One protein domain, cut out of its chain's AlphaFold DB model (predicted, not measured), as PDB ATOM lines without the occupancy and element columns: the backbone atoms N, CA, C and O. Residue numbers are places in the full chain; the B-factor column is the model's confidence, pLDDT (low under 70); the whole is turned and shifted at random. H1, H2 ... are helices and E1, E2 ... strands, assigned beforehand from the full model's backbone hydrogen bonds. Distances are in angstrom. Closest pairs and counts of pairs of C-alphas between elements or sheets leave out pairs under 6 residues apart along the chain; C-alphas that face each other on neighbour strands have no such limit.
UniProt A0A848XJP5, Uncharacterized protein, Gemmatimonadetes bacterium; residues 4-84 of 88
ATOM      1  N   THR A   4     -20.583 -19.742 -28.438       92.06
ATOM      2  CA  THR A   4     -19.857 -20.266 -27.266       92.06
ATOM      3  C   THR A   4     -20.734 -21.134 -26.363       92.06
ATOM      4  O   THR A   4     -20.279 -22.169 -25.882       92.06
ATOM      5  N   GLU A   5     -22.008 -20.779 -26.163       92.88
ATOM      6  CA  GLU A   5     -22.930 -21.614 -25.378       92.88
ATOM      7  C   GLU A   5     -23.124 -22.999 -26.004       92.88
ATOM      8  O   GLU A   5     -23.097 -24.010 -25.303       92.88
ATOM      9  N   ALA A   6     -23.310 -23.049 -27.325       92.88
ATOM     10  CA  ALA A   6     -23.470 -24.306 -28.044       92.88
ATOM     11  C   ALA A   6     -22.169 -25.117 -28.025       92.88
ATOM     12  O   ALA A   6     -22.212 -26.325 -27.804       92.88
ATOM     13  N   LEU A   7     -21.017 -24.463 -28.190       93.94
ATOM     14  CA  LEU A   7     -19.709 -25.114 -28.097       93.94
ATOM     15  C   LEU A   7     -19.484 -25.732 -26.709       93.94
ATOM     16  O   LEU A   7     -19.112 -26.897 -26.615       93.94
ATOM     17  N   ASN A   8     -19.809 -25.011 -25.634       94.06
ATOM     18  CA  ASN A   8     -19.705 -25.523 -24.265       94.06
ATOM     19  C   ASN A   8     -20.627 -26.727 -24.008       94.06
ATOM     20  O   ASN A   8     -20.280 -27.607 -23.225       94.06
ATOM     21  N   PHE A   9     -21.800 -26.770 -24.646       95.31
ATOM     22  CA  PHE A   9     -22.762 -27.857 -24.469       95.31
ATOM     23  C   PHE A   9     -22.421 -29.099 -25.306       95.31
ATOM     24  O   PHE A   9     -22.441 -30.214 -24.788       95.31
ATOM     25  N   TYR A  10     -22.114 -28.919 -26.595       94.62
ATOM     26  CA  TYR A  10     -21.917 -30.022 -27.545       94.62
ATOM     27  C   TYR A  10     -20.458 -30.489 -27.661       94.62
ATOM     28  O   TYR A  10     -20.226 -31.632 -28.048       94.62
ATOM     29  N   ALA A  11     -19.485 -29.646 -27.304       93.38
ATOM     30  CA  ALA A  11     -18.054 -29.967 -27.291       93.38
ATOM     31  C   ALA A  11     -17.411 -29.692 -25.907       93.38
ATOM     32  O   ALA A  11     -16.432 -28.949 -25.803       93.38
ATOM     33  N   PRO A  12     -17.927 -30.291 -24.814       92.56
ATOM     34  CA  PRO A  12     -17.527 -29.945 -23.446       92.56
ATOM     35  C   PRO A  12     -16.095 -30.365 -23.084       92.56
ATOM     36  O   PRO A  12     -15.533 -29.865 -22.114       92.56
ATOM     37  N   SER A  13     -15.488 -31.282 -23.842       91.94
ATOM     38  CA  SER A  13     -14.114 -31.759 -23.617       91.94
ATOM     39  C   SER A  13     -13.034 -30.762 -24.056       91.94
ATOM     40  O   SER A  13     -11.848 -31.057 -23.920       91.94
ATOM     41  N   GLY A  14     -13.442 -29.599 -24.565       89.44
ATOM     42  CA  GLY A  14     -12.571 -28.568 -25.111       89.44
ATOM     43  C   GLY A  14     -12.758 -28.425 -26.618       89.44
ATOM     44  O   GLY A  14     -12.969 -29.403 -27.336       89.44
ATOM     45  N   TYR A  15     -12.675 -27.186 -27.086       92.25
ATOM     46  CA  TYR A  15     -12.727 -26.824 -28.495       92.25
ATOM     47  C   TYR A  15     -11.656 -25.778 -28.784       92.25
ATOM     48  O   TYR A  15     -11.318 -24.960 -27.928       92.25
ATOM     49  N   VAL A  16     -11.159 -25.796 -30.015       92.50
ATOM     50  CA  VAL A  16     -10.404 -24.688 -30.596       92.50
ATOM     51  C   VAL A  16     -11.290 -24.123 -31.692       92.50
ATOM     52  O   VAL A  16     -11.626 -24.818 -32.649       92.50
ATOM     53  N   PHE A  17     -11.746 -22.893 -31.492       91.81
ATOM     54  CA  PHE A  17     -12.646 -22.204 -32.407       91.81
ATOM     55  C   PHE A  17     -12.121 -20.787 -32.605       91.81
ATOM     56  O   PHE A  17     -12.607 -19.832 -32.008       91.81
ATOM     57  N   GLU A  18     -11.068 -20.686 -33.401       92.50
ATOM     58  CA  GLU A  18     -10.300 -19.467 -33.641       92.50
ATOM     59  C   GLU A  18      -9.986 -19.344 -35.134       92.50
ATOM     60  O   GLU A  18     -10.104 -20.313 -35.887       92.50
ATOM     61  N   SER A  19      -9.560 -18.155 -35.558       94.06
ATOM     62  CA  SER A  19      -9.142 -17.848 -36.929       94.06
ATOM     63  C   SER A  19     -10.218 -18.068 -38.004       94.06
ATOM     64  O   SER A  19      -9.905 -18.191 -39.188       94.06
ATOM     65  N   ASN A  20     -11.498 -18.076 -37.620       91.25
ATOM     66  CA  ASN A  20     -12.622 -18.134 -38.557       91.25
ATOM     67  C   ASN A  20     -13.073 -16.724 -38.942       91.25
ATOM     68  O   ASN A  20     -13.041 -15.816 -38.113       91.25
ATOM     69  N   ALA A  21     -13.544 -16.546 -40.175       91.00
ATOM     70  CA  ALA A  21     -14.144 -15.296 -40.630       91.00
ATOM     71  C   ALA A  21     -15.674 -15.411 -40.672       91.00
ATOM     72  O   ALA A  21     -16.225 -16.258 -41.375       91.00
ATOM     73  N   PHE A  22     -16.360 -14.536 -39.939       89.75
ATOM     74  CA  PHE A  22     -17.816 -14.443 -39.893       89.75
ATOM     75  C   PHE A  22     -18.299 -13.158 -40.543       89.75
ATOM     76  O   PHE A  22     -17.762 -12.076 -40.302       89.75
ATOM     77  N   THR A  23     -19.366 -13.281 -41.327       88.19
ATOM     78  CA  THR A  23     -20.110 -12.140 -41.858       88.19
ATOM     79  C   THR A  23     -21.404 -11.937 -41.081       88.19
ATOM     80  O   THR A  23     -22.096 -12.912 -40.775       88.19
ATOM     81  N   GLY A  24     -21.778 -10.680 -40.864       79.38
ATOM     82  CA  GLY A  24     -22.934 -10.309 -40.055       79.38
ATOM     83  C   GLY A  24     -22.562 -10.224 -38.575       79.38
ATOM     84  O   GLY A  24     -21.586 -10.833 -38.150       79.38
ATOM     85  N   ASN A  25     -23.334  -9.446 -37.807       70.25
ATOM     86  CA  ASN A  25     -23.111  -9.129 -36.386       70.25
ATOM     87  C   ASN A  25     -23.104 -10.376 -35.472       70.25
ATOM     88  O   ASN A  25     -24.034 -10.615 -34.704       70.25
ATOM     89  N   ALA A  26     -22.056 -11.188 -35.574       71.25
ATOM     90  CA  ALA A  26     -21.808 -12.389 -34.786       71.25
ATOM     91  C   ALA A  26     -20.827 -12.129 -33.628       71.25
ATOM     92  O   ALA A  26     -20.575 -13.035 -32.830       71.25
ATOM     93  N   ASP A  27     -20.308 -10.902 -33.529       71.75
ATOM     94  CA  ASP A  27     -19.391 -10.475 -32.477       71.75
ATOM     95  C   ASP A  27     -20.018 -10.666 -31.079       71.75
ATOM     96  O   ASP A  27     -21.223 -10.494 -30.877       71.75
ATOM     97  N   GLY A  28     -19.201 -11.105 -30.124       81.25
ATOM     98  CA  GLY A  28     -19.581 -11.402 -28.741       81.25
ATOM     99  C   GLY A  28     -20.270 -12.753 -28.504       81.25
ATOM    100  O   GLY A  28     -20.299 -13.216 -27.364       81.25
ATOM    101  N   ASN A  29     -20.788 -13.420 -29.542       89.31
ATOM    102  CA  ASN A  29     -21.431 -14.736 -29.397       89.31
ATOM    103  C   ASN A  29     -20.460 -15.911 -29.542       89.31
ATOM    104  O   ASN A  29     -20.765 -17.011 -29.084       89.31
ATOM    105  N   TYR A  30     -19.320 -15.699 -30.193       91.00
ATOM    106  CA  TYR A  30     -18.320 -16.728 -30.466       91.00
ATOM    107  C   TYR A  30     -17.048 -16.497 -29.641       91.00
ATOM    108  O   TYR A  30     -16.844 -15.391 -29.135       91.00
ATOM    109  N   PRO A  31     -16.197 -17.527 -29.482       91.88
ATOM    110  CA  PRO A  31     -14.909 -17.380 -28.817       91.88
ATOM    111  C   PRO A  31     -14.053 -16.261 -29.443       91.88
ATOM    112  O   PRO A  31     -14.245 -15.928 -30.621       91.88
ATOM    113  N   PRO A  32     -13.123 -15.671 -28.669       89.06
ATOM    114  CA  PRO A  32     -12.206 -14.654 -29.178       89.06
ATOM    115  C   PRO A  32     -11.310 -15.203 -30.302       89.06
ATOM    116  O   PRO A  32     -11.354 -16.385 -30.635       89.06
ATOM    117  N   ASP A  33     -10.513 -14.321 -30.905       90.12
ATOM    118  CA  ASP A  33      -9.555 -14.652 -31.972       90.12
ATOM    119  C   ASP A  33     -10.193 -15.179 -33.267       90.12
ATOM    120  O   ASP A  33      -9.540 -15.799 -34.102       90.12
ATOM    121  N   ASN A  34     -11.471 -14.862 -33.477       92.06
ATOM    122  CA  ASN A  34     -12.141 -14.931 -34.770       92.06
ATOM    123  C   ASN A  34     -12.242 -13.533 -35.393       92.06
ATOM    124  O   ASN A  34     -12.135 -12.510 -34.715       92.06
ATOM    125  N   PHE A  35     -12.474 -13.490 -36.698       91.25
ATOM    126  CA  PHE A  35     -12.671 -12.266 -37.452       91.25
ATOM    127  C   PHE A  35     -14.157 -12.031 -37.704       91.25
ATOM    128  O   PHE A  35     -14.854 -12.919 -38.194       91.25
ATOM    129  N   PHE A  36     -14.631 -10.821 -37.429       90.94
ATOM    130  CA  PHE A  36     -16.023 -10.435 -37.635       90.94
ATOM    131  C   PHE A  36     -16.082  -9.231 -38.564       90.94
ATOM    132  O   PHE A  36     -15.419  -8.220 -38.328       90.94
ATOM    133  N   VAL A  37     -16.860  -9.352 -39.635       91.06
ATOM    134  CA  VAL A  37     -17.113  -8.270 -40.585       91.06
ATOM    135  C   VAL A  37     -18.606  -8.105 -40.825       91.06
ATOM    136  O   VAL A  37     -19.371  -9.069 -40.792       91.06
ATOM    137  N   ASP A  38     -19.033  -6.883 -41.120       90.38
ATOM    138  CA  ASP A  38     -20.448  -6.572 -41.327       90.38
ATOM    139  C   ASP A  38     -20.970  -7.129 -42.655       90.38
ATOM    140  O   ASP A  38     -22.132  -7.521 -42.765       90.38
ATOM    141  N   THR A  39     -20.114  -7.174 -43.679       89.69
ATOM    142  CA  THR A  39     -20.490  -7.587 -45.033       89.69
ATOM    143  C   THR A  39     -19.445  -8.484 -45.679       89.69
ATOM    144  O   THR A  39     -18.243  -8.346 -45.453       89.69
ATOM    145  N   TYR A  40     -19.902  -9.366 -46.573       88.94
ATOM    146  CA  TYR A  40     -19.033 -10.206 -47.399       88.94
ATOM    147  C   TYR A  40     -18.048  -9.389 -48.252       88.94
ATOM    148  O   TYR A  40     -16.990  -9.894 -48.613       88.94
ATOM    149  N   LEU A  41     -18.349  -8.117 -48.547       91.81
ATOM    150  CA  LEU A  41     -17.434  -7.234 -49.281       91.81
ATOM    151  C   LEU A  41     -16.116  -6.997 -48.528       91.81
ATOM    152  O   LEU A  41     -15.084  -6.797 -49.158       91.81
ATOM    153  N   GLN A  42     -16.134  -7.058 -47.195       94.75
ATOM    154  CA  GLN A  42     -14.940  -6.891 -46.361       94.75
ATOM    155  C   GLN A  42     -14.085  -8.165 -46.287       94.75
ATOM    156  O   GLN A  42     -12.955  -8.100 -45.812       94.75
ATOM    157  N   ILE A  43     -14.590  -9.308 -46.771       94.12
ATOM    158  CA  ILE A  43     -13.818 -10.556 -46.851       94.12
ATOM    159  C   ILE A  43     -12.686 -10.442 -47.877       94.12
ATOM    160  O   ILE A  43     -11.614 -11.007 -47.676       94.12
ATOM    161  N   GLY A  44     -12.887  -9.683 -48.957       95.12
ATOM    162  CA  GLY A  44     -11.887  -9.558 -50.019       95.12
ATOM    163  C   GLY A  44     -11.774 -10.826 -50.870       95.12
ATOM    164  O   GLY A  44     -10.676 -11.320 -51.116       95.12
ATOM    165  N   PHE A  45     -12.909 -11.384 -51.301       96.00
ATOM    166  CA  PHE A  45     -12.919 -12.437 -52.319       96.00
ATOM    167  C   PHE A  45     -12.368 -11.923 -53.655       96.00
ATOM    168  O   PHE A  45     -12.594 -10.765 -54.008       96.00
ATOM    169  N   ARG A  46     -11.715 -12.794 -54.434       96.94
ATOM    170  CA  ARG A  46     -11.201 -12.474 -55.777       96.94
ATOM    171  C   ARG A  46     -12.315 -12.005 -56.713       96.94
ATOM    172  O   ARG A  46     -12.156 -10.979 -57.372       96.94
ATOM    173  N   ASN A  47     -13.441 -12.729 -56.771       95.94
ATOM    174  CA  ASN A  47     -14.629 -12.302 -57.513       95.94
ATOM    175  C   ASN A  47     -15.906 -13.010 -57.030       95.94
ATOM    176  O   ASN A  47     -16.343 -14.012 -57.597       95.94
ATOM    177  N   PHE A  48     -16.567 -12.426 -56.028       93.81
ATOM    178  CA  PHE A  48     -17.804 -12.969 -55.460       93.81
ATOM    179  C   PHE A  48     -18.929 -13.157 -56.497       93.81
ATOM    180  O   PHE A  48     -19.633 -14.163 -56.468       93.81
ATOM    181  N   LEU A  49     -19.097 -12.220 -57.440       95.38
ATOM    182  CA  LEU A  49     -20.178 -12.274 -58.438       95.38
ATOM    183  C   LEU A  49     -19.975 -13.381 -59.480       95.38
ATOM    184  O   LEU A  49     -20.953 -13.888 -60.025       95.38
ATOM    185  N   ALA A  50     -18.727 -13.765 -59.741       95.25
ATOM    186  CA  ALA A  50     -18.387 -14.913 -60.578       95.25
ATOM    187  C   ALA A  50     -18.265 -16.223 -59.778       95.25
ATOM    188  O   ALA A  50     -17.804 -17.221 -60.325       95.25
ATOM    189  N   ALA A  51     -18.661 -16.213 -58.500       92.88
ATOM    190  CA  ALA A  51     -18.487 -17.312 -57.557       92.88
ATOM    191  C   ALA A  51     -17.023 -17.746 -57.351       92.88
ATOM    192  O   ALA A  51     -16.781 -18.879 -56.963       92.88
ATOM    193  N   ASP A  52     -16.046 -16.863 -57.575       95.31
ATOM    194  CA  ASP A  52     -14.656 -17.078 -57.165       95.31
ATOM    195  C   ASP A  52     -14.483 -16.595 -55.721       95.31
ATOM    196  O   ASP A  52     -14.218 -15.417 -55.450       95.31
ATOM    197  N   PHE A  53     -14.703 -17.527 -54.793       94.94
ATOM    198  CA  PHE A  53     -14.625 -17.293 -53.352       94.94
ATOM    199  C   PHE A  53     -13.214 -17.501 -52.782       94.94
ATOM    200  O   PHE A  53     -13.048 -17.523 -51.563       94.94
ATOM    201  N   GLY A  54     -12.187 -17.626 -53.628       95.81
ATOM    202  CA  GLY A  54     -10.804 -17.549 -53.168       95.81
ATOM    203  C   GLY A  54     -10.500 -16.164 -52.593       95.81
ATOM    204  O   GLY A  54     -11.048 -15.159 -53.053       95.81
ATOM    205  N   LEU A  55      -9.615 -16.081 -51.597       96.44
ATOM    206  CA  LEU A  55      -9.194 -14.789 -51.052       96.44
ATOM    207  C   LEU A  55      -8.227 -14.088 -52.014       96.44
ATOM    208  O   LEU A  55      -7.266 -14.690 -52.520       96.44
ATOM    209  N   ALA A  56      -8.491 -12.807 -52.271       96.25
ATOM    210  CA  ALA A  56      -7.586 -11.929 -52.999       96.25
ATOM    211  C   ALA A  56      -6.297 -11.703 -52.193       96.25
ATOM    212  O   ALA A  56      -6.265 -11.878 -50.974       96.25
ATOM    213  N   SER A  57      -5.212 -11.319 -52.868       95.62
ATOM    214  CA  SER A  57      -3.909 -11.112 -52.217       95.62
ATOM    215  C   SER A  57      -3.913  -9.985 -51.179       95.62
ATOM    216  O   SER A  57      -3.069  -9.982 -50.292       95.62
ATOM    217  N   ASP A  58      -4.834  -9.033 -51.308       95.69
ATOM    218  CA  ASP A  58      -5.046  -7.900 -50.406       95.69
ATOM    219  C   ASP A  58      -6.177  -8.137 -49.391       95.69
ATOM    220  O   ASP A  58      -6.498  -7.242 -48.608       95.69
ATOM    221  N   SER A  59      -6.765  -9.340 -49.361       95.69
ATOM    222  CA  SER A  59      -7.729  -9.705 -48.327       95.69
ATOM    223  C   SER A  59      -7.081  -9.603 -46.940       95.69
ATOM    224  O   SER A  59      -6.005 -10.170 -46.722       95.69
ATOM    225  N   PRO A  60      -7.749  -8.979 -45.953       94.31
ATOM    226  CA  PRO A  60      -7.258  -8.947 -44.574       94.31
ATOM    227  C   PRO A  60      -7.200 -10.342 -43.921       94.31
ATOM    228  O   PRO A  60      -6.568 -10.503 -42.872       94.31
ATOM    229  N   PHE A  61      -7.842 -11.341 -44.536       95.19
ATOM    230  CA  PHE A  61      -7.914 -12.726 -44.068       95.19
ATOM    231  C   PHE A  61      -6.930 -13.661 -44.782       95.19
ATOM    232  O   PHE A  61      -6.831 -14.827 -44.408       95.19
ATOM    233  N   LYS A  62      -6.168 -13.171 -45.767       95.81
ATOM    234  CA  LYS A  62      -5.173 -13.973 -46.491       95.81
ATOM    235  C   LYS A  62      -4.133 -14.569 -45.532       95.81
ATOM    236  O   LYS A  62      -3.486 -13.827 -44.793       95.81
ATOM    237  N   GLY A  63      -3.950 -15.890 -45.557       95.06
ATOM    238  CA  GLY A  63      -2.959 -16.584 -44.722       95.06
ATOM    239  C   GLY A  63      -3.238 -16.540 -43.212       95.06
ATOM    240  O   GLY A  63      -2.309 -16.650 -42.413       95.06
ATOM    241  N   ARG A  64      -4.487 -16.279 -42.801       95.12
ATOM    242  CA  ARG A  64      -4.862 -16.081 -41.391       95.12
ATOM    243  C   ARG A  64      -5.498 -17.293 -40.719       95.12
ATOM    244  O   ARG A  64      -5.891 -17.159 -39.566       95.12
ATOM    245  N   ALA A  65      -5.612 -18.430 -41.399       93.00
ATOM    246  CA  ALA A  65      -6.046 -19.669 -40.766       93.00
ATOM    247  C   ALA A  65      -5.002 -20.162 -39.749       93.00
ATOM    248  O   ALA A  65      -3.835 -19.760 -39.782       93.00
ATOM    249  N   SER A  66      -5.410 -21.062 -38.854       91.31
ATOM    250  CA  SER A  66      -4.543 -21.609 -37.799       91.31
ATOM    251  C   SER A  66      -3.364 -22.439 -38.328       91.31
ATOM    252  O   SER A  66      -2.372 -22.615 -37.625       91.31
ATOM    253  N   ASP A  67      -3.434 -22.907 -39.575       90.69
ATOM    254  CA  ASP A  67      -2.358 -23.599 -40.293       90.69
ATOM    255  C   ASP A  67      -1.529 -22.671 -41.208       90.69
ATOM    256  O   ASP A  67      -0.633 -23.132 -41.915       90.69
ATOM    257  N   GLY A  68      -1.804 -21.361 -41.188       92.12
ATOM    258  CA  GLY A  68      -1.171 -20.357 -42.047       92.12
ATOM    259  C   GLY A  68      -1.764 -20.260 -43.458       92.12
ATOM    260  O   GLY A  68      -1.264 -19.481 -44.273       92.12
ATOM    261  N   GLY A  69      -2.814 -21.030 -43.758       93.50
ATOM    262  CA  GLY A  69      -3.587 -20.940 -44.992       93.50
ATOM    263  C   GLY A  69      -4.648 -19.838 -44.969       93.50
ATOM    264  O   GLY A  69      -4.718 -19.002 -44.065       93.50
ATOM    265  N   ASP A  70      -5.505 -19.832 -45.984       94.88
ATOM    266  CA  ASP A  70      -6.666 -18.944 -46.026       94.88
ATOM    267  C   ASP A  70      -7.823 -19.545 -45.209       94.88
ATOM    268  O   ASP A  70      -8.135 -20.722 -45.394       94.88
ATOM    269  N   PRO A  71      -8.502 -18.772 -44.338       92.94
ATOM    270  CA  PRO A  71      -9.717 -19.235 -43.679       92.94
ATOM    271  C   PRO A  71     -10.785 -19.650 -44.696       92.94
ATOM    272  O   PRO A  71     -11.129 -18.887 -45.601       92.94
ATOM    273  N   GLY A  72     -11.346 -20.844 -44.509       89.25
ATOM    274  CA  GLY A  72     -12.306 -21.446 -45.431       89.25
ATOM    275  C   GLY A  72     -11.694 -22.601 -46.218       89.25
ATOM    276  O   GLY A  72     -10.867 -23.348 -45.701       89.25
ATOM    277  N   ALA A  73     -12.156 -22.796 -47.451       89.38
ATOM    278  CA  ALA A  73     -11.625 -23.833 -48.328       89.38
ATOM    279  C   ALA A  73     -10.445 -23.300 -49.150       89.38
ATOM    280  O   ALA A  73     -10.465 -22.150 -49.590       89.38
ATOM    281  N   ASP A  74      -9.480 -24.171 -49.454       93.06
ATOM    282  CA  ASP A  74      -8.553 -23.941 -50.562       93.06
ATOM    283  C   ASP A  74      -9.341 -23.970 -51.878       93.06
ATOM    284  O   ASP A  74      -9.632 -25.025 -52.454       93.06
ATOM    285  N   TRP A  75      -9.741 -22.779 -52.312       94.62
ATOM    286  CA  TRP A  75     -10.618 -22.594 -53.455       94.62
ATOM    287  C   TRP A  75     -10.020 -23.139 -54.754       94.62
ATOM    288  O   TRP A  75     -10.732 -23.747 -55.554       94.62
ATOM    289  N   ASP A  76      -8.711 -22.981 -54.948       93.00
ATOM    290  CA  ASP A  76      -8.036 -23.429 -56.164       93.00
ATOM    291  C   ASP A  76      -8.035 -24.966 -56.240       93.00
ATOM    292  O   ASP A  76      -8.353 -25.541 -57.286       93.00
ATOM    293  N   SER A  77      -7.791 -25.638 -55.110       93.06
ATOM    294  CA  SER A  77      -7.893 -27.101 -55.008       93.06
ATOM    295  C   SER A  77      -9.322 -27.611 -55.219       93.06
ATOM    296  O   SER A  77      -9.523 -28.616 -55.909       93.06
ATOM    297  N   VAL A  78     -10.334 -26.913 -54.686       92.19
ATOM    298  CA  VAL A  78     -11.750 -27.251 -54.921       92.19
ATOM    299  C   VAL A  78     -12.082 -27.161 -56.408       92.19
ATOM    300  O   VAL A  78     -12.603 -28.121 -56.978       92.19
ATOM    301  N   MET A  79     -11.740 -26.044 -57.054       93.50
ATOM    302  CA  MET A  79     -12.021 -25.827 -58.473       93.50
ATOM    303  C   MET A  79     -11.298 -26.838 -59.367       93.50
ATOM    304  O   MET A  79     -11.897 -27.357 -60.312       93.50
ATOM    305  N   ALA A  80     -10.050 -27.186 -59.041       92.75
ATOM    306  CA  ALA A  80      -9.310 -28.234 -59.738       92.75
ATOM    307  C   ALA A  80      -9.993 -29.609 -59.615       92.75
ATOM    308  O   ALA A  80     -10.086 -30.342 -60.601       92.75
ATOM    309  N   GLY A  81     -10.511 -29.945 -58.429       92.12
ATOM    310  CA  GLY A  81     -11.217 -31.202 -58.184       92.12
ATOM    311  C   GLY A  81     -12.553 -31.313 -58.925       92.12
ATOM    312  O   GLY A  81     -12.884 -32.382 -59.440       92.12
ATOM    313  N   VAL A  82     -13.316 -30.218 -59.023       89.56
ATOM    314  CA  VAL A  82     -14.652 -30.235 -59.650       89.56
ATOM    315  C   VAL A  82     -14.635 -30.010 -61.160       89.56
ATOM    316  O   VAL A  82     -15.579 -30.418 -61.832       89.56
ATOM    317  N   ALA A  83     -13.569 -29.437 -61.729       86.75
ATOM    318  CA  ALA A  83     -13.457 -29.209 -63.174       86.75
ATOM    319  C   ALA A  83     -13.609 -30.494 -64.018       86.75
ATOM    320  O   ALA A  83     -14.006 -30.432 -65.183       86.75
ATOM    321  N   GLY A  84     -13.309 -31.663 -63.441       75.81
ATOM    322  CA  GLY A  84     -13.466 -32.971 -64.087       75.81
ATOM    323  C   GLY A  84     -14.829 -33.645 -63.881       75.81
ATOM    324  O   GLY A  84     -15.095 -34.669 -64.511       75.81
TER     325      GLY A  84
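What this domain is: This is residues 4 to 84 of the 88 residues of an uncharacterized protein of Gemmatimonadetes bacterium (UniProt A0A848XJP5). You find little regular structure: loops, with H1 and H3 at opposite ends and two tiny sheets between. Under half of 81 printed residues are in named elements, three helices and four strands, class mixed. It is only just loose, radius of gyration of the C-alphas 14.5 A, spanning 40 by 28 by 20 A.

Where its parts are: Find H1, residues 4 to 10, from C-alpha 4 at (-19.857, -20.266, -27.266). E1 is 21 to 23, E2 35 to 37, H2 40 to 43, E3 45 to 47, E4 52 to 55. H3, 75 to 82, ends at (-14.652, -30.235, -59.650).

How they stand to each other: N 22 and O 35, across parallel E1 and E2, are 2.8 A apart, as are N 46 and O 54 across antiparallel hairpin E3 and E4. Closest between E4 and H3 are C-alphas 54 and 75, 5.1 A apart. Every O i to N i+4 pair of H1 and H3 is within hydrogen-bond range.

The domain as a whole: The printed part has no cut; no pLDDT is under 70; the E4 to H3 link is long.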